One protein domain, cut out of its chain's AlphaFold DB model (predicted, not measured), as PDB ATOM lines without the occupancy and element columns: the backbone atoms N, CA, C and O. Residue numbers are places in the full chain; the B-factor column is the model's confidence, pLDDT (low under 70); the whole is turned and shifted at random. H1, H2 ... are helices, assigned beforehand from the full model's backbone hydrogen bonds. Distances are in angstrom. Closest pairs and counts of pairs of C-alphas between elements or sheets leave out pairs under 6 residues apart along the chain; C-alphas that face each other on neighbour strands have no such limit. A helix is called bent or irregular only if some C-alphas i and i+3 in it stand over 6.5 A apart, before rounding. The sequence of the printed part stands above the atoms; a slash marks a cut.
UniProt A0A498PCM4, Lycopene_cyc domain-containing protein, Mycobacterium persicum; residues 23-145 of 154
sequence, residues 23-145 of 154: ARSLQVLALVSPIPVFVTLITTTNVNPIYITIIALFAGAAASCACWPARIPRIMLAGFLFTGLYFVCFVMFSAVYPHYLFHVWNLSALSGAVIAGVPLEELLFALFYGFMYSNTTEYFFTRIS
ATOM      1  N   ALA A  23      21.487 -14.601 -22.757       92.25
ATOM      2  CA  ALA A  23      22.010 -14.834 -21.418       92.25
ATOM      3  C   ALA A  23      23.506 -14.487 -21.326       92.25
ATOM      4  O   ALA A  23      24.250 -14.537 -22.308       92.25
ATOM      5  N   ARG A  24      23.965 -14.169 -20.112       90.88
ATOM      6  CA  ARG A  24      25.359 -13.778 -19.850       90.88
ATOM      7  C   ARG A  24      26.370 -14.824 -20.327       90.88
ATOM      8  O   ARG A  24      27.394 -14.440 -20.881       90.88
ATOM      9  N   SER A  25      26.101 -16.106 -20.101       92.69
ATOM     10  CA  SER A  25      26.978 -17.205 -20.525       92.69
ATOM     11  C   SER A  25      27.181 -17.207 -22.039       92.69
ATOM     12  O   SER A  25      28.313 -17.295 -22.505       92.69
ATOM     13  N   LEU A  26      26.105 -17.008 -22.802       93.75
ATOM     14  CA  LEU A  26      26.153 -16.974 -24.261       93.75
ATOM     15  C   LEU A  26      26.886 -15.735 -24.795       93.75
ATOM     16  O   LEU A  26      27.612 -15.835 -25.774       93.75
ATOM     17  N   GLN A  27      26.774 -14.585 -24.119       92.62
ATOM     18  CA  GLN A  27      27.568 -13.396 -24.464       92.62
ATOM     19  C   GLN A  27      29.072 -13.633 -24.278       92.62
ATOM     20  O   GLN A  27      29.866 -13.198 -25.104       92.62
ATOM     21  N   VAL A  28      29.467 -14.316 -23.196       93.81
ATOM     22  CA  VAL A  28      30.875 -14.673 -22.958       93.81
ATOM     23  C   VAL A  28      31.345 -15.674 -24.008       93.81
ATOM     24  O   VAL A  28      32.422 -15.499 -24.567       93.81
ATOM     25  N   LEU A  29      30.520 -16.671 -24.334       95.31
ATOM     26  CA  LEU A  29      30.841 -17.640 -25.376       95.31
ATOM     27  C   LEU A  29      31.015 -16.964 -26.742       95.31
ATOM     28  O   LEU A  29      31.975 -17.259 -27.439       95.31
ATOM     29  N   ALA A  30      30.147 -16.013 -27.096       94.44
ATOM     30  CA  ALA A  30      30.261 -15.227 -28.324       94.44
ATOM     31  C   ALA A  30      31.518 -14.343 -28.365       94.44
ATOM     32  O   ALA A  30      32.040 -14.068 -29.440       94.44
ATOM     33  N   LEU A  31      32.005 -13.894 -27.205       94.81
ATOM     34  CA  LEU A  31      33.220 -13.089 -27.111       94.81
ATOM     35  C   LEU A  31      34.489 -13.935 -27.240       94.81
ATOM     36  O   LEU A  31      35.475 -13.496 -27.826       94.81
ATOM     37  N   VAL A  32      34.458 -15.146 -26.683       96.56
ATOM     38  CA  VAL A  32      35.593 -16.077 -26.650       96.56
ATOM     39  C   VAL A  32      35.627 -16.981 -27.886       96.56
ATOM     40  O   VAL A  32      36.671 -17.556 -28.180       96.56
ATOM     41  N   SER A  33      34.537 -17.069 -28.657       96.31
ATOM     42  CA  SER A  33      34.414 -17.960 -29.818       96.31
ATOM     43  C   SER A  33      35.486 -17.818 -30.908       96.31
ATOM     44  O   SER A  33      35.771 -18.844 -31.528       96.31
ATOM     45  N   PRO A  34      36.155 -16.666 -31.140       97.00
ATOM     46  CA  PRO A  34      37.276 -16.629 -32.078       97.00
ATOM     47  C   PRO A  34      38.404 -17.598 -31.715       97.00
ATOM     48  O   PRO A  34      39.026 -18.153 -32.610       97.00
ATOM     49  N   ILE A  35      38.657 -17.850 -30.425       96.94
ATOM     50  CA  ILE A  35      39.757 -18.717 -29.977       96.94
ATOM     51  C   ILE A  35      39.565 -20.168 -30.451       96.94
ATOM     52  O   ILE A  35      40.433 -20.665 -31.168       96.94
ATOM     53  N   PRO A  36      38.460 -20.871 -30.122       97.38
ATOM     54  CA  PRO A  36      38.258 -22.235 -30.600       97.38
ATOM     55  C   PRO A  36      38.110 -22.305 -32.123       97.38
ATOM     56  O   PRO A  36      38.589 -23.269 -32.717       97.38
ATOM     57  N   VAL A  37      37.509 -21.298 -32.773       97.19
ATOM     58  CA  VAL A  37      37.413 -21.254 -34.244       97.19
ATOM     59  C   VAL A  37      38.805 -21.172 -34.871       97.19
ATOM     60  O   VAL A  37      39.114 -21.952 -35.768       97.19
ATOM     61  N   PHE A  38      39.669 -20.295 -34.353       97.25
ATOM     62  CA  PHE A  38      41.052 -20.165 -34.799       97.25
ATOM     63  C   PHE A  38      41.834 -21.464 -34.589       97.25
ATOM     64  O   PHE A  38      42.422 -21.976 -35.536       97.25
ATOM     65  N   VAL A  39      41.797 -22.034 -33.377       97.44
ATOM     66  CA  VAL A  39      42.509 -23.281 -33.036       97.44
ATOM     67  C   VAL A  39      42.044 -24.447 -33.909       97.44
ATOM     68  O   VAL A  39      42.859 -25.243 -34.372       97.44
ATOM     69  N   THR A  40      40.745 -24.542 -34.180       97.00
ATOM     70  CA  THR A  40      40.204 -25.596 -35.045       97.00
ATOM     71  C   THR A  40      40.702 -25.419 -36.473       97.00
ATOM     72  O   THR A  40      41.220 -26.358 -37.067       97.00
ATOM     73  N   LEU A  41      40.605 -24.215 -37.033       96.56
ATOM     74  CA  LEU A  41      40.997 -23.960 -38.419       96.56
ATOM     75  C   LEU A  41      42.512 -24.080 -38.634       96.56
ATOM     76  O   LEU A  41      42.925 -24.669 -39.626       96.56
ATOM     77  N   ILE A  42      43.341 -23.593 -37.708       96.38
ATOM     78  CA  ILE A  42      44.806 -23.660 -37.840       96.38
ATOM     79  C   ILE A  42      45.344 -25.091 -37.736       96.38
ATOM     80  O   ILE A  42      46.382 -25.397 -38.308       96.38
ATOM     81  N   THR A  43      44.642 -25.979 -37.024       96.50
ATOM     82  CA  THR A  43      45.048 -27.388 -36.881       96.50
ATOM     83  C   THR A  43      44.473 -28.293 -37.968       96.50
ATOM     84  O   THR A  43      45.046 -29.342 -38.249       96.50
ATOM     85  N   THR A  44      43.358 -27.905 -38.592       96.69
ATOM     86  CA  THR A  44      42.674 -28.716 -39.617       96.69
ATOM     87  C   THR A  44      42.951 -28.264 -41.046       96.69
ATOM     88  O   THR A  44      42.733 -29.038 -41.976       96.69
ATOM     89  N   THR A  45      43.432 -27.036 -41.249       93.50
ATOM     90  CA  THR A  45      43.649 -26.460 -42.583       93.50
ATOM     91  C   THR A  45      45.087 -25.977 -42.761       93.50
ATOM     92  O   THR A  45      45.731 -25.551 -41.811       93.50
ATOM     93  N   ASN A  46      45.588 -26.016 -43.999       90.81
ATOM     94  CA  ASN A  46      46.896 -25.458 -44.381       90.81
ATOM     95  C   ASN A  46      46.746 -24.056 -45.010       90.81
ATOM     96  O   ASN A  46      47.504 -23.649 -45.885       90.81
ATOM     97  N   VAL A  47      45.683 -23.338 -44.639       90.19
ATOM     98  CA  VAL A  47      45.412 -21.994 -45.156       90.19
ATOM     99  C   VAL A  47      46.288 -20.994 -44.404       90.19
ATOM    100  O   VAL A  47      46.566 -21.171 -43.219       90.19
ATOM    101  N   ASN A  48      46.709 -19.921 -45.081       90.88
ATOM    102  CA  ASN A  48      47.490 -18.862 -44.450       90.88
ATOM    103  C   ASN A  48      46.772 -18.347 -43.172       90.88
ATOM    104  O   ASN A  48      45.573 -18.033 -43.233       90.88
ATOM    105  N   PRO A  49      47.480 -18.243 -42.026       92.81
ATOM    106  CA  PRO A  49      46.897 -17.850 -40.743       92.81
ATOM    107  C   PRO A  49      46.087 -16.550 -40.760       92.81
ATOM    108  O   PRO A  49      45.172 -16.401 -39.948       92.81
ATOM    109  N   ILE A  50      46.365 -15.616 -41.677       93.25
ATOM    110  CA  ILE A  50      45.602 -14.362 -41.775       93.25
ATOM    111  C   ILE A  50      44.125 -14.605 -42.117       93.25
ATOM    112  O   ILE A  50      43.247 -14.043 -41.463       93.25
ATOM    113  N   TYR A  51      43.823 -15.511 -43.054       94.38
ATOM    114  CA  TYR A  51      42.442 -15.842 -43.421       94.38
ATOM    115  C   TYR A  51      41.719 -16.538 -42.275       94.38
ATOM    116  O   TYR A  51      40.568 -16.227 -41.976       94.38
ATOM    117  N   ILE A  52      42.419 -17.446 -41.593       96.69
ATOM    118  CA  ILE A  52      41.897 -18.149 -40.421       96.69
ATOM    119  C   ILE A  52      41.545 -17.145 -39.320       96.69
ATOM    120  O   ILE A  52      40.471 -17.217 -38.723       96.69
ATOM    121  N   THR A  53      42.422 -16.166 -39.099       96.56
ATOM    122  CA  THR A  53      42.208 -15.088 -38.131       96.56
ATOM    123  C   THR A  53      41.009 -14.224 -38.513       96.56
ATOM    124  O   THR A  53      40.153 -13.972 -37.666       96.56
ATOM    125  N   ILE A  54      40.889 -13.819 -39.782       97.44
ATOM    126  CA  ILE A  54      39.739 -13.055 -40.289       97.44
ATOM    127  C   ILE A  54      38.428 -13.811 -40.043       97.44
ATOM    128  O   ILE A  54      37.490 -13.241 -39.485       97.44
ATOM    129  N   ILE A  55      38.367 -15.096 -40.404       97.38
ATOM    130  CA  ILE A  55      37.173 -15.934 -40.227       97.38
ATOM    131  C   ILE A  55      36.818 -16.062 -38.742       97.38
ATOM    132  O   ILE A  55      35.655 -15.902 -38.368       97.38
ATOM    133  N   ALA A  56      37.811 -16.304 -37.886       97.75
ATOM    134  CA  ALA A  56      37.615 -16.417 -36.446       97.75
ATOM    135  C   ALA A  56      37.077 -15.118 -35.826       97.75
ATOM    136  O   ALA A  56      36.100 -15.146 -35.072       97.75
ATOM    137  N   LEU A  57      37.674 -13.973 -36.170       97.94
ATOM    138  CA  LEU A  57      37.237 -12.659 -35.696       97.94
ATOM    139  C   LEU A  57      35.839 -12.312 -36.217       97.94
ATOM    140  O   LEU A  57      35.006 -11.826 -35.453       97.94
ATOM    141  N   PHE A  58      35.549 -12.605 -37.486       97.50
ATOM    142  CA  PHE A  58      34.222 -12.413 -38.065       97.50
ATOM    143  C   PHE A  58      33.163 -13.254 -37.348       97.50
ATOM    144  O   PHE A  58      32.121 -12.719 -36.970       97.50
ATOM    145  N   ALA A  59      33.434 -14.538 -37.099       97.00
ATOM    146  CA  ALA A  59      32.514 -15.429 -36.398       97.00
ATOM    147  C   ALA A  59      32.185 -14.918 -34.984       97.00
ATOM    148  O   ALA A  59      31.013 -14.871 -34.601       97.00
ATOM    149  N   GLY A  60      33.191 -14.470 -34.225       96.12
ATOM    150  CA  GLY A  60      32.972 -13.872 -32.903       96.12
ATOM    151  C   GLY A  60      32.226 -12.544 -32.954       96.12
ATOM    152  O   GLY A  60      31.309 -12.318 -32.156       96.12
ATOM    153  N   ALA A  61      32.551 -11.683 -33.920       96.00
ATOM    154  CA  ALA A  61      31.889 -10.395 -34.082       96.00
ATOM    155  C   ALA A  61      30.416 -10.594 -34.457       96.00
ATOM    156  O   ALA A  61      29.541  -9.972 -33.857       96.00
ATOM    157  N   ALA A  62      30.124 -11.512 -35.380       96.06
ATOM    158  CA  ALA A  62      28.770 -11.864 -35.788       96.06
ATOM    159  C   ALA A  62      27.962 -12.461 -34.626       96.06
ATOM    160  O   ALA A  62      26.854 -11.994 -34.350       96.06
ATOM    161  N   ALA A  63      28.525 -13.424 -33.887       95.50
ATOM    162  CA  ALA A  63      27.879 -14.014 -32.712       95.50
ATOM    163  C   ALA A  63      27.582 -12.957 -31.632       95.50
ATOM    164  O   ALA A  63      26.495 -12.914 -31.048       95.50
ATOM    165  N   SER A  64      28.531 -12.052 -31.409       93.88
ATOM    166  CA  SER A  64      28.408 -10.938 -30.474       93.88
ATOM    167  C   SER A  64      27.325  -9.934 -30.889       93.88
ATOM    168  O   SER A  64      26.530  -9.493 -30.053       93.88
ATOM    169  N   CYS A  65      27.254  -9.592 -32.176       93.44
ATOM    170  CA  CYS A  65      26.219  -8.727 -32.743       93.44
ATOM    171  C   CYS A  65      24.829  -9.375 -32.683       93.44
ATOM    172  O   CYS A  65      23.854  -8.687 -32.382       93.44
ATOM    173  N   ALA A  66      24.730 -10.691 -32.889       93.56
ATOM    174  CA  ALA A  66      23.478 -11.432 -32.743       93.56
ATOM    175  C   ALA A  66      22.954 -11.390 -31.294       93.56
ATOM    176  O   ALA A  66      21.754 -11.212 -31.070       93.56
ATOM    177  N   CYS A  67      23.856 -11.468 -30.309       92.56
ATOM    178  CA  CYS A  67      23.505 -11.378 -28.891       92.56
ATOM    179  C   CYS A  67      23.020  -9.984 -28.474       92.56
ATOM    180  O   CYS A  67      22.147  -9.856 -27.608       92.56
ATOM    181  N   TRP A  68      23.602  -8.933 -29.056       90.94
ATOM    182  CA  TRP A  68      23.277  -7.556 -28.700       90.94
ATOM    183  C   TRP A  68      23.296  -6.616 -29.917       90.94
ATOM    184  O   TRP A  68      24.226  -5.834 -30.107       90.94
ATOM    185  N   PRO A  69      22.236  -6.620 -30.738       90.06
ATOM    186  CA  PRO A  69      22.227  -5.843 -31.977       90.06
ATOM    187  C   PRO A  69      22.188  -4.331 -31.746       90.06
ATOM    188  O   PRO A  69      22.626  -3.557 -32.591       90.06
ATOM    189  N   ALA A  70      21.736  -3.884 -30.572       88.88
ATOM    190  CA  ALA A  70      21.699  -2.465 -30.233       88.88
ATOM    191  C   ALA A  70      23.092  -1.804 -30.158       88.88
ATOM    192  O   ALA A  70      23.180  -0.576 -30.196       88.88
ATOM    193  N   ARG A  71      24.185  -2.582 -30.059       88.06
ATOM    194  CA  ARG A  71      25.561  -2.054 -30.089       88.06
ATOM    195  C   ARG A  71      26.218  -2.066 -31.471       88.06
ATOM    196  O   ARG A  71      27.300  -1.501 -31.603       88.06
ATOM    197  N   ILE A  72      25.561  -2.615 -32.499       92.19
ATOM    198  CA  ILE A  72      26.105  -2.697 -33.867       92.19
ATOM    199  C   ILE A  72      26.618  -1.342 -34.380       92.19
ATOM    200  O   ILE A  72      27.755  -1.312 -34.841       92.19
ATOM    201  N   PRO A  73      25.897  -0.208 -34.245       91.62
ATOM    202  CA  PRO A  73      26.391   1.067 -34.771       91.62
ATOM    203  C   PRO A  73      27.731   1.505 -34.160       91.62
ATOM    204  O   PRO A  73      28.594   2.023 -34.862       91.62
ATOM    205  N   ARG A  74      27.929   1.252 -32.858       90.62
ATOM    206  CA  ARG A  74      29.176   1.577 -32.148       90.62
ATOM    207  C   ARG A  74      30.322   0.661 -32.564       90.62
ATOM    208  O   ARG A  74      31.429   1.140 -32.777       90.62
ATOM    209  N   ILE A  75      30.029  -0.626 -32.746       93.75
ATOM    210  CA  ILE A  75      30.992  -1.611 -33.250       93.75
ATOM    211  C   ILE A  75      31.432  -1.250 -34.666       93.75
ATOM    212  O   ILE A  75      32.627  -1.236 -34.943       93.75
ATOM    213  N   MET A  76      30.480  -0.928 -35.549       95.31
ATOM    214  CA  MET A  76      30.777  -0.549 -36.930       95.31
ATOM    215  C   MET A  76      31.660   0.694 -36.974       95.31
ATOM    216  O   MET A  76      32.700   0.670 -37.626       95.31
ATOM    217  N   LEU A  77      31.294   1.742 -36.227       95.56
ATOM    218  CA  LEU A  77      32.102   2.954 -36.126       95.56
ATOM    219  C   LEU A  77      33.529   2.640 -35.655       95.56
ATOM    220  O   LEU A  77      34.486   3.080 -36.282       95.56
ATOM    221  N   ALA A  78      33.678   1.851 -34.591       93.62
ATOM    222  CA  ALA A  78      34.988   1.486 -34.066       93.62
ATOM    223  C   ALA A  78      35.829   0.683 -35.071       93.62
ATOM    224  O   ALA A  78      37.014   0.967 -35.224       93.62
ATOM    225  N   GLY A  79      35.232  -0.279 -35.782       96.38
ATOM    226  CA  GLY A  79      35.949  -1.053 -36.795       96.38
ATOM    227  C   GLY A  79      36.411  -0.199 -37.964       96.38
ATOM    228  O   GLY A  79      37.585  -0.246 -38.303       96.38
ATOM    229  N   PHE A  80      35.542   0.647 -38.526       97.75
ATOM    230  CA  PHE A  80      35.943   1.534 -39.622       97.75
ATOM    231  C   PHE A  80      36.989   2.566 -39.193       97.75
ATOM    232  O   PHE A  80      37.917   2.833 -39.953       97.75
ATOM    233  N   LEU A  81      36.886   3.117 -37.978       97.62
ATOM    234  CA  LEU A  81      37.905   4.019 -37.437       97.62
ATOM    235  C   LEU A  81      39.250   3.308 -37.270       97.62
ATOM    236  O   LEU A  81      40.279   3.862 -37.652       97.62
ATOM    237  N   PHE A  82      39.246   2.083 -36.741       96.94
ATOM    238  CA  PHE A  82      40.463   1.296 -36.588       96.94
ATOM    239  C   PHE A  82      41.078   0.949 -37.946       96.94
ATOM    240  O   PHE A  82      42.266   1.181 -38.137       96.94
ATOM    241  N   THR A  83      40.287   0.475 -38.913       97.38
ATOM    242  CA  THR A  83      40.766   0.198 -40.277       97.38
ATOM    243  C   THR A  83      41.315   1.449 -40.948       97.38
ATOM    244  O   THR A  83      42.365   1.378 -41.575       97.38
ATOM    245  N   GLY A  84      40.648   2.597 -40.803       97.50
ATOM    246  CA  GLY A  84      41.118   3.865 -41.359       97.50
ATOM    247  C   GLY A  84      42.459   4.290 -40.765       97.50
ATOM    248  O   GLY A  84      43.387   4.601 -41.507       97.50
ATOM    249  N   LEU A  85      42.590   4.236 -39.437       97.12
ATOM    250  CA  LEU A  85      43.852   4.522 -38.754       97.12
ATOM    251  C   LEU A  85      44.956   3.544 -39.180       97.12
ATOM    252  O   LEU A  85      46.058   3.967 -39.516       97.12
ATOM    253  N   TYR A  86      44.648   2.248 -39.209       95.44
ATOM    254  CA  TYR A  86      45.570   1.192 -39.620       95.44
ATOM    255  C   TYR A  86      46.057   1.402 -41.058       95.44
ATOM    256  O   TYR A  86      47.256   1.359 -41.320       95.44
ATOM    257  N   PHE A  87      45.141   1.719 -41.974       95.50
ATOM    258  CA  PHE A  87      45.455   2.026 -43.364       95.50
ATOM    259  C   PHE A  87      46.370   3.248 -43.492       95.50
ATOM    260  O   PHE A  87      47.382   3.175 -44.184       95.50
ATOM    261  N   VAL A  88      46.071   4.347 -42.788       96.31
ATOM    262  CA  VAL A  88      46.922   5.550 -42.790       96.31
ATOM    263  C   VAL A  88      48.329   5.228 -42.286       96.31
ATOM    264  O   VAL A  88      49.307   5.639 -42.911       96.31
ATOM    265  N   CYS A  89      48.449   4.450 -41.206       93.94
ATOM    266  CA  CYS A  89      49.742   4.001 -40.694       93.94
ATOM    267  C   CYS A  89      50.513   3.176 -41.731       93.94
ATOM    268  O   CYS A  89      51.706   3.403 -41.922       93.94
ATOM    269  N   PHE A  90      49.846   2.260 -42.436       91.25
ATOM    270  CA  PHE A  90      50.474   1.449 -43.479       91.25
ATOM    271  C   PHE A  90      50.923   2.277 -44.682       91.25
ATOM    272  O   PHE A  90      52.022   2.065 -45.193       91.25
ATOM    273  N   VAL A  91      50.111   3.235 -45.128       92.12
ATOM    274  CA  VAL A  91      50.476   4.141 -46.226       92.12
ATOM    275  C   VAL A  91      51.679   4.995 -45.833       92.12
ATOM    276  O   VAL A  91      52.638   5.086 -46.596       92.12
ATOM    277  N   MET A  92      51.676   5.562 -44.623       93.31
ATOM    278  CA  MET A  92      52.815   6.318 -44.100       93.31
ATOM    279  C   MET A  92      54.073   5.446 -44.020       93.31
ATOM    280  O   MET A  92      55.144   5.866 -44.449       93.31
ATOM    281  N   PHE A  93      53.944   4.214 -43.530       90.25
ATOM    282  CA  PHE A  93      55.048   3.262 -43.459       90.25
ATOM    283  C   PHE A  93      55.594   2.908 -44.850       90.25
ATOM    284  O   PHE A  93      56.805   2.901 -45.054       90.25
ATOM    285  N   SER A  94      54.708   2.691 -45.821       86.88
ATOM    286  CA  SER A  94      55.069   2.357 -47.205       86.88
ATOM    287  C   SER A  94      55.741   3.520 -47.931       86.88
ATOM    288  O   SER A  94      56.580   3.293 -48.799       86.88
ATOM    289  N   ALA A  95      55.405   4.760 -47.565       89.81
ATOM    290  CA  ALA A  95      56.065   5.954 -48.080       89.81
ATOM    291  C   ALA A  95      57.512   6.090 -47.572       89.81
ATOM    292  O   ALA A  95      58.366   6.588 -48.300       89.81
ATOM    293  N   VAL A  96      57.795   5.642 -46.342       92.75
ATOM    294  CA  VAL A  96      59.148   5.681 -45.754       92.75
ATOM    295  C   VAL A  96      59.987   4.478 -46.192       92.75
ATOM    296  O   VAL A  96      61.168   4.631 -46.493       92.75
ATOM    297  N   TYR A  97      59.380   3.290 -46.253       88.81
ATOM    298  CA  TYR A  97      60.044   2.032 -46.597       88.81
ATOM    299  C   TYR A  97      59.389   1.380 -47.819       88.81
ATOM    300  O   TYR A  97      58.685   0.366 -47.693       88.81
ATOM    301  N   PRO A  98      59.621   1.936 -49.021       79.56
ATOM    302  CA  PRO A  98      59.124   1.333 -50.246       79.56
ATOM    303  C   PRO A  98      59.710  -0.079 -50.379       79.56
ATOM    304  O   PRO A  98      60.876  -0.313 -50.078       79.56
ATOM    305  N   HIS A  99      58.887  -1.038 -50.800       80.44
ATOM    306  CA  HIS A  99      59.216  -2.467 -50.944       80.44
ATOM    307  C   HIS A  99      59.289  -3.314 -49.664       80.44
ATOM    308  O   HIS A  99      59.239  -4.538 -49.777       80.44
ATOM    309  N   TYR A 100      59.305  -2.735 -48.456       82.38
ATOM    310  CA  TYR A 100      59.355  -3.541 -47.222       82.38
ATOM    311  C   TYR A 100      58.183  -4.522 -47.121       82.38
ATOM    312  O   TYR A 100      58.374  -5.696 -46.806       82.38
ATOM    313  N   LEU A 101      56.976  -4.057 -47.460       76.19
ATOM    314  CA  LEU A 101      55.788  -4.907 -47.478       76.19
ATOM    315  C   LEU A 101      55.940  -6.081 -48.446       76.19
ATOM    316  O   LEU A 101      55.527  -7.171 -48.109       76.19
ATOM    317  N   PHE A 102      56.588  -5.906 -49.596       74.75
ATOM    318  CA  PHE A 102      56.756  -6.987 -50.572       74.75
ATOM    319  C   PHE A 102      57.771  -8.042 -50.116       74.75
ATOM    320  O   PHE A 102      57.627  -9.218 -50.442       74.75
ATOM    321  N   HIS A 103      58.801  -7.624 -49.378       77.44
ATOM    322  CA  HIS A 103      59.883  -8.506 -48.944       77.44
ATOM    323  C   HIS A 103      59.576  -9.249 -47.645       77.44
ATOM    324  O   HIS A 103      59.955 -10.410 -47.505       77.44
ATOM    325  N   VAL A 104      58.916  -8.588 -46.693       78.38
ATOM    326  CA  VAL A 104      58.646  -9.152 -45.362       78.38
ATOM    327  C   VAL A 104      57.235  -9.721 -45.278       78.38
ATOM    328  O   VAL A 104      57.036 -10.820 -44.763       78.38
ATOM    329  N   TRP A 105      56.255  -9.004 -45.825       69.75
ATOM    330  CA  TRP A 105      54.886  -9.488 -45.928       69.75
ATOM    331  C   TRP A 105      54.747 -10.268 -47.234       69.75
ATOM    332  O   TRP A 105      54.487  -9.709 -48.290       69.75
ATOM    333  N   ASN A 106      54.987 -11.578 -47.175       68.50
ATOM    334  CA  ASN A 106      55.022 -12.457 -48.343       68.50
ATOM    335  C   ASN A 106      53.711 -12.417 -49.166       68.50
ATOM    336  O   ASN A 106      52.815 -13.241 -48.972       68.50
ATOM    337  N   LEU A 107      53.617 -11.487 -50.120       66.75
ATOM    338  CA  LEU A 107      52.439 -11.267 -50.967       66.75
ATOM    339  C   LEU A 107      52.074 -12.496 -51.801       66.75
ATOM    340  O   LEU A 107      50.913 -12.649 -52.160       66.75
ATOM    341  N   SER A 108      53.031 -13.391 -52.072       64.69
ATOM    342  CA  SER A 108      52.756 -14.650 -52.779       64.69
ATOM    343  C   SER A 108      51.892 -15.622 -51.967       64.69
ATOM    344  O   SER A 108      51.238 -16.487 -52.538       64.69
ATOM    345  N   ALA A 109      51.855 -15.465 -50.640       72.31
ATOM    346  CA  ALA A 109      50.994 -16.235 -49.745       72.31
ATOM    347  C   ALA A 109      49.623 -15.566 -49.504       72.31
ATOM    348  O   ALA A 109      48.813 -16.086 -48.730       72.31
ATOM    349  N   LEU A 110      49.379 -14.409 -50.126       80.25
ATOM    350  CA  LEU A 110      48.141 -13.625 -50.093       80.25
ATOM    351  C   LEU A 110      47.481 -13.650 -51.484       80.25
ATOM    352  O   LEU A 110      48.048 -14.182 -52.435       80.25
ATOM    353  N   SER A 111      46.282 -13.083 -51.631       82.75
ATOM    354  CA  SER A 111      45.584 -13.048 -52.930       82.75
ATOM    355  C   SER A 111      46.265 -12.167 -53.984       82.75
ATOM    356  O   SER A 111      45.917 -12.237 -55.160       82.75
ATOM    357  N   GLY A 112      47.202 -11.307 -53.571       82.19
ATOM    358  CA  GLY A 112      47.826 -10.293 -54.422       82.19
ATOM    359  C   GLY A 112      46.978  -9.029 -54.622       82.19
ATOM    360  O   GLY A 112      47.444  -8.085 -55.259       82.19
ATOM    361  N   ALA A 113      45.762  -8.965 -54.067       84.94
ATOM    362  CA  ALA A 113      44.929  -7.767 -54.114       84.94
ATOM    363  C   ALA A 113      45.465  -6.689 -53.157       84.94
ATOM    364  O   ALA A 113      45.557  -6.904 -51.947       84.94
ATOM    365  N   VAL A 114      45.787  -5.509 -53.694       86.38
ATOM    366  CA  VAL A 114      46.367  -4.393 -52.933       86.38
ATOM    367  C   VAL A 114      45.592  -3.093 -53.138       86.38
ATOM    368  O   VAL A 114      45.173  -2.764 -54.245       86.38
ATOM    369  N   ILE A 115      45.442  -2.321 -52.063       88.06
ATOM    370  CA  ILE A 115      44.858  -0.976 -52.055       88.06
ATOM    371  C   ILE A 115      45.943  -0.014 -51.577       88.06
ATOM    372  O   ILE A 115      46.382  -0.095 -50.434       88.06
ATOM    373  N   ALA A 116      46.406   0.876 -52.459       85.75
ATOM    374  CA  ALA A 116      47.497   1.821 -52.175       85.75
ATOM    375  C   ALA A 116      48.760   1.160 -51.568       85.75
ATOM    376  O   ALA A 116      49.401   1.720 -50.684       85.75
ATOM    377  N   GLY A 117      49.100  -0.050 -52.029       82.94
ATOM    378  CA  GLY A 117      50.246  -0.826 -51.534       82.94
ATOM    379  C   GLY A 117      49.967  -1.687 -50.298       82.94
ATOM    380  O   GLY A 117      50.837  -2.455 -49.899       82.94
ATOM    381  N   VAL A 118      48.763  -1.615 -49.721       87.94
ATOM    382  CA  VAL A 118      48.358  -2.409 -48.552       87.94
ATOM    383  C   VAL A 118      47.554  -3.635 -48.996       87.94
ATOM    384  O   VAL A 118      46.592  -3.461 -49.750       87.94
ATOM    385  N   PRO A 119      47.895  -4.860 -48.552       90.25
ATOM    386  CA  PRO A 119      47.115  -6.056 -48.868       90.25
ATOM    387  C   PRO A 119      45.666  -5.943 -48.387       90.25
ATOM    388  O   PRO A 119      45.399  -5.450 -47.289       90.25
ATOM    389  N   LEU A 120      44.717  -6.425 -49.188       92.50
ATOM    390  CA  LEU A 120      43.295  -6.401 -48.841       92.50
ATOM    391  C   LEU A 120      43.003  -7.180 -47.550       92.50
ATOM    392  O   LEU A 120      42.191  -6.755 -46.726       92.50
ATOM    393  N   GLU A 121      43.673  -8.311 -47.357       93.38
ATOM    394  CA  GLU A 121      43.528  -9.180 -46.193       93.38
ATOM    395  C   GLU A 121      43.934  -8.469 -44.904       93.38
ATOM    396  O   GLU A 121      43.277  -8.642 -43.884       93.38
ATOM    397  N   GLU A 122      44.951  -7.608 -44.949       92.19
ATOM    398  CA  GLU A 122      45.371  -6.797 -43.800       92.19
ATOM    399  C   GLU A 122      44.286  -5.786 -43.401       92.19
ATOM    400  O   GLU A 122      44.021  -5.567 -42.218       92.19
ATOM    401  N   LEU A 123      43.582  -5.216 -44.382       95.19
ATOM    402  CA  LEU A 123      42.465  -4.302 -44.125       95.19
ATOM    403  C   LEU A 123      41.244  -5.032 -43.563       95.19
ATOM    404  O   LEU A 123      40.588  -4.520 -42.652       95.19
ATOM    405  N   LEU A 124      40.956  -6.236 -44.065       96.56
ATOM    406  CA  LEU A 124      39.905  -7.100 -43.523       96.56
ATOM    407  C   LEU A 124      40.237  -7.551 -42.100       96.56
ATOM    408  O   LEU A 124      39.370  -7.504 -41.225       96.56
ATOM    409  N   PHE A 125      41.488  -7.935 -41.851       95.94
ATOM    410  CA  PHE A 125      41.979  -8.255 -40.518       95.94
ATOM    411  C   PHE A 125      41.768  -7.070 -39.574       95.94
ATOM    412  O   PHE A 125      41.119  -7.233 -38.539       95.94
ATOM    413  N   ALA A 126      42.216  -5.871 -39.959       97.19
ATOM    414  CA  ALA A 126      42.035  -4.669 -39.155       97.19
ATOM    415  C   ALA A 126      40.552  -4.389 -38.866       97.19
ATOM    416  O   ALA A 126      40.183  -4.106 -37.726       97.19
ATOM    417  N   LEU A 127      39.680  -4.537 -39.865       98.12
ATOM    418  CA  LEU A 127      38.241  -4.312 -39.715       98.12
ATOM    419  C   LEU A 127      37.607  -5.249 -38.682       98.12
ATOM    420  O   LEU A 127      36.963  -4.789 -37.734       98.12
ATOM    421  N   PHE A 128      37.802  -6.559 -38.833       98.00
ATOM    422  CA  PHE A 128      37.202  -7.535 -37.923       98.00
ATOM    423  C   PHE A 128      37.861  -7.530 -36.546       98.00
ATOM    424  O   PHE A 128      37.173  -7.744 -35.544       98.00
ATOM    425  N   TYR A 129      39.154  -7.208 -36.468       97.25
ATOM    426  CA  TYR A 129      39.828  -6.954 -35.201       97.25
ATOM    427  C   TYR A 129      39.194  -5.763 -34.478       97.25
ATOM    428  O   TYR A 129      38.815  -5.885 -33.313       97.25
ATOM    429  N   GLY A 130      38.983  -4.642 -35.173       96.88
ATOM    430  CA  GLY A 130      38.316  -3.465 -34.621       96.88
ATOM    431  C   GLY A 130      36.891  -3.765 -34.143       96.88
ATOM    432  O   GLY A 130      36.505  -3.358 -33.041       96.88
ATOM    433  N   PHE A 131      36.125  -4.559 -34.902       97.12
ATOM    434  CA  PHE A 131      34.809  -5.028 -34.459       97.12
ATOM    435  C   PHE A 131      34.901  -5.864 -33.175       97.12
ATOM    436  O   PHE A 131      34.162  -5.615 -32.219       97.12
ATOM    437  N   MET A 132      35.802  -6.843 -33.114       95.81
ATOM    438  CA  MET A 132      35.976  -7.697 -31.933       95.81
ATOM    439  C   MET A 132      36.468  -6.928 -30.704       95.81
ATOM    440  O   MET A 132      35.978  -7.145 -29.589       95.81
ATOM    441  N   TYR A 133      37.384  -5.985 -30.896       95.06
ATOM    442  CA  TYR A 133      37.902  -5.143 -29.826       95.06
ATOM    443  C   TYR A 133      36.799  -4.255 -29.232       95.06
ATOM    444  O   TYR A 133      36.619  -4.201 -28.012       95.06
ATOM    445  N   SER A 134      35.977  -3.633 -30.083       94.44
ATOM    446  CA  SER A 134      34.815  -2.855 -29.635       94.44
ATOM    447  C   SER A 134      33.794  -3.715 -28.878       94.44
ATOM    448  O   SER A 134      33.309  -3.333 -27.814       94.44
ATOM    449  N   ASN A 135      33.518  -4.932 -29.359       93.44
ATOM    450  CA  ASN A 135      32.635  -5.879 -28.672       93.44
ATOM    451  C   ASN A 135      33.130  -6.224 -27.252       93.44
ATOM    452  O   ASN A 135      32.321  -6.318 -26.320       93.44
ATOM    453  N   THR A 136      34.441  -6.406 -27.098       93.31
ATOM    454  CA  THR A 136      35.108  -6.710 -25.825       93.31
ATOM    455  C   THR A 136      35.039  -5.531 -24.864       93.31
ATOM    456  O   THR A 136      34.580  -5.672 -23.729       93.31
ATOM    457  N   THR A 137      35.436  -4.350 -25.330       92.06
ATOM    458  CA  THR A 137      35.443  -3.124 -24.521       92.06
ATOM    459  C   THR A 137      34.046  -2.748 -24.034       92.06
ATOM    460  O   THR A 137      33.872  -2.513 -22.840       92.06
ATOM    461  N   GLU A 138      33.025  -2.796 -24.894       90.75
ATOM    462  CA  GLU A 138      31.628  -2.535 -24.510       90.75
ATOM    463  C   GLU A 138      31.097  -3.541 -23.475       90.75
ATOM    464  O   GLU A 138      30.367  -3.173 -22.548       90.75
ATOM    465  N   TYR A 139      31.487  -4.817 -23.591       90.81
ATOM    466  CA  TYR A 139      31.122  -5.833 -22.602       90.81
ATOM    467  C   TYR A 139      31.693  -5.481 -21.223       90.81
ATOM    468  O   TYR A 139      30.942  -5.410 -20.247       90.81
ATOM    469  N   PHE A 140      32.999  -5.214 -21.135       91.12
ATOM    470  CA  PHE A 140      33.647  -4.865 -19.870       91.12
ATOM    471  C   PHE A 140      33.144  -3.537 -19.305       91.12
ATOM    472  O   PHE A 140      32.849  -3.457 -18.113       91.12
ATOM    473  N   PHE A 141      32.966  -2.522 -20.149       89.81
ATOM    474  CA  PHE A 141      32.461  -1.216 -19.737       89.81
ATOM    475  C   PHE A 141      31.075  -1.317 -19.089       89.81
ATOM    476  O   PHE A 141      30.834  -0.737 -18.027       89.81
ATOM    477  N   THR A 142      30.185  -2.126 -19.669       86.25
ATOM    478  CA  THR A 142      28.854  -2.386 -19.103       86.25
ATOM    479  C   THR A 142      28.949  -3.066 -17.732       86.25
ATOM    480  O   THR A 142      28.192  -2.731 -16.821       86.25
ATOM    481  N   ARG A 143      29.901  -3.992 -17.541       87.88
ATOM    482  CA  ARG A 143      30.103  -4.687 -16.255       87.88
ATOM    483  C   ARG A 143      30.641  -3.766 -15.170       87.88
ATOM    484  O   ARG A 143      30.121  -3.784 -14.058       87.88
ATOM    485  N   ILE A 144      31.638  -2.954 -15.502       88.56
ATOM    486  CA  ILE A 144      32.225  -1.980 -14.577       88.56
ATOM    487  C   ILE A 144      31.169  -0.950 -14.163       88.56
ATOM    488  O   ILE A 144      31.047  -0.627 -12.983       88.56
ATOM    489  N   SER A 145      30.361  -0.481 -15.118       87.06
ATOM    490  CA  SER A 145      29.281   0.474 -14.851       87.06
ATOM    491  C   SER A 145      28.221  -0.108 -13.911       87.06
ATOM    492  O   SER A 145      27.855   0.538 -12.934       87.06
TER     493      SER A 145
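This is residues 23 to 145 of the 154 residues of the protein "Lycopene_cyc domain-containing protein" of Mycobacterium persicum (UniProt A0A498PCM4). Three long helices stand roughly in a row, with H6 in the middle between H4 and H3, and H6 crosses both of them. The short helices H1 and H2, one after the other, pack on H3, and H2 lies on the side of H3 away from H6; H5 and the long link of residues 105 to 119 lie near one end of H4 and lead back to H6, whose residues 140 to 145 stick out at its end. The printed part has 123 residues with six named helices, H1 to H6 in order along the chain, and no named strand; its class is all helix. It is only just compact, close to loose, with a radius of gyration of the C-alphas of 16.1 A and spans of 49 by 33 by 20 A.

H1 is residues 24 to 32, beginning with C-alpha 24 at (25.359, -13.778, -19.850), and is 12.5 A long. H2 is residues 34 to 44, 15.2 A. H3 is residues 49 to 67, 27.0 A. H4, residues 69 to 96, is the longest helix, 41.1 A, from C-alpha 69 at (22.227, -5.843, -31.977); it is irregular, with C-alphas 70 and 73 lying 7.4 A apart. H5 is residues 100 to 104, 6.0 A. H6 is residues 120 to 145, 37.4 A, ending with C-alpha 145 at (29.281, 0.474, -14.851).

H3 and H6 are the hub, touching three helices each. They touch each other at a steep tilt of 38 degrees, the same way, with closest C-alphas Ile 54 and Phe 125 at 5.3 A. Residues 123 to 135 of H6 touch residues 74 to 87 of H4, closest at C-alphas Gly 79 and Gly 130, 4.0 A, at a steep tilt of 46 degrees, opposite ways. H1 touches residues 60 to 67 of H3 at a shallow tilt of 18 degrees, opposite ways, with C-alphas Ala 30 and Ala 63 closest at 5.1 A. H2 and H3 form a helical hairpin, closest at C-alphas Pro 34 and Ala 56, 4.4 A. H5 touches no helix, but is close to H4 without clearly touching it, with C-alphas Ser 94 and Tyr 100 closest at 7.3 A. Every O i to N i+4 pair is within hydrogen-bond range in H1, H2, H3, H5 and H6; in H4 22 of 24 are.

The two C-alphas farthest apart are those of Ala 23 and Pro 98, at 49.7 A. The printed part has no cut. The link from H5 to H6, 15 residues, is long, and in it residues 114 to 115 pair with 118 to 119, antiparallel; the other links are tight. The mean pLDDT of the printed part is 91.4, and residues 105 to 108 are under 70.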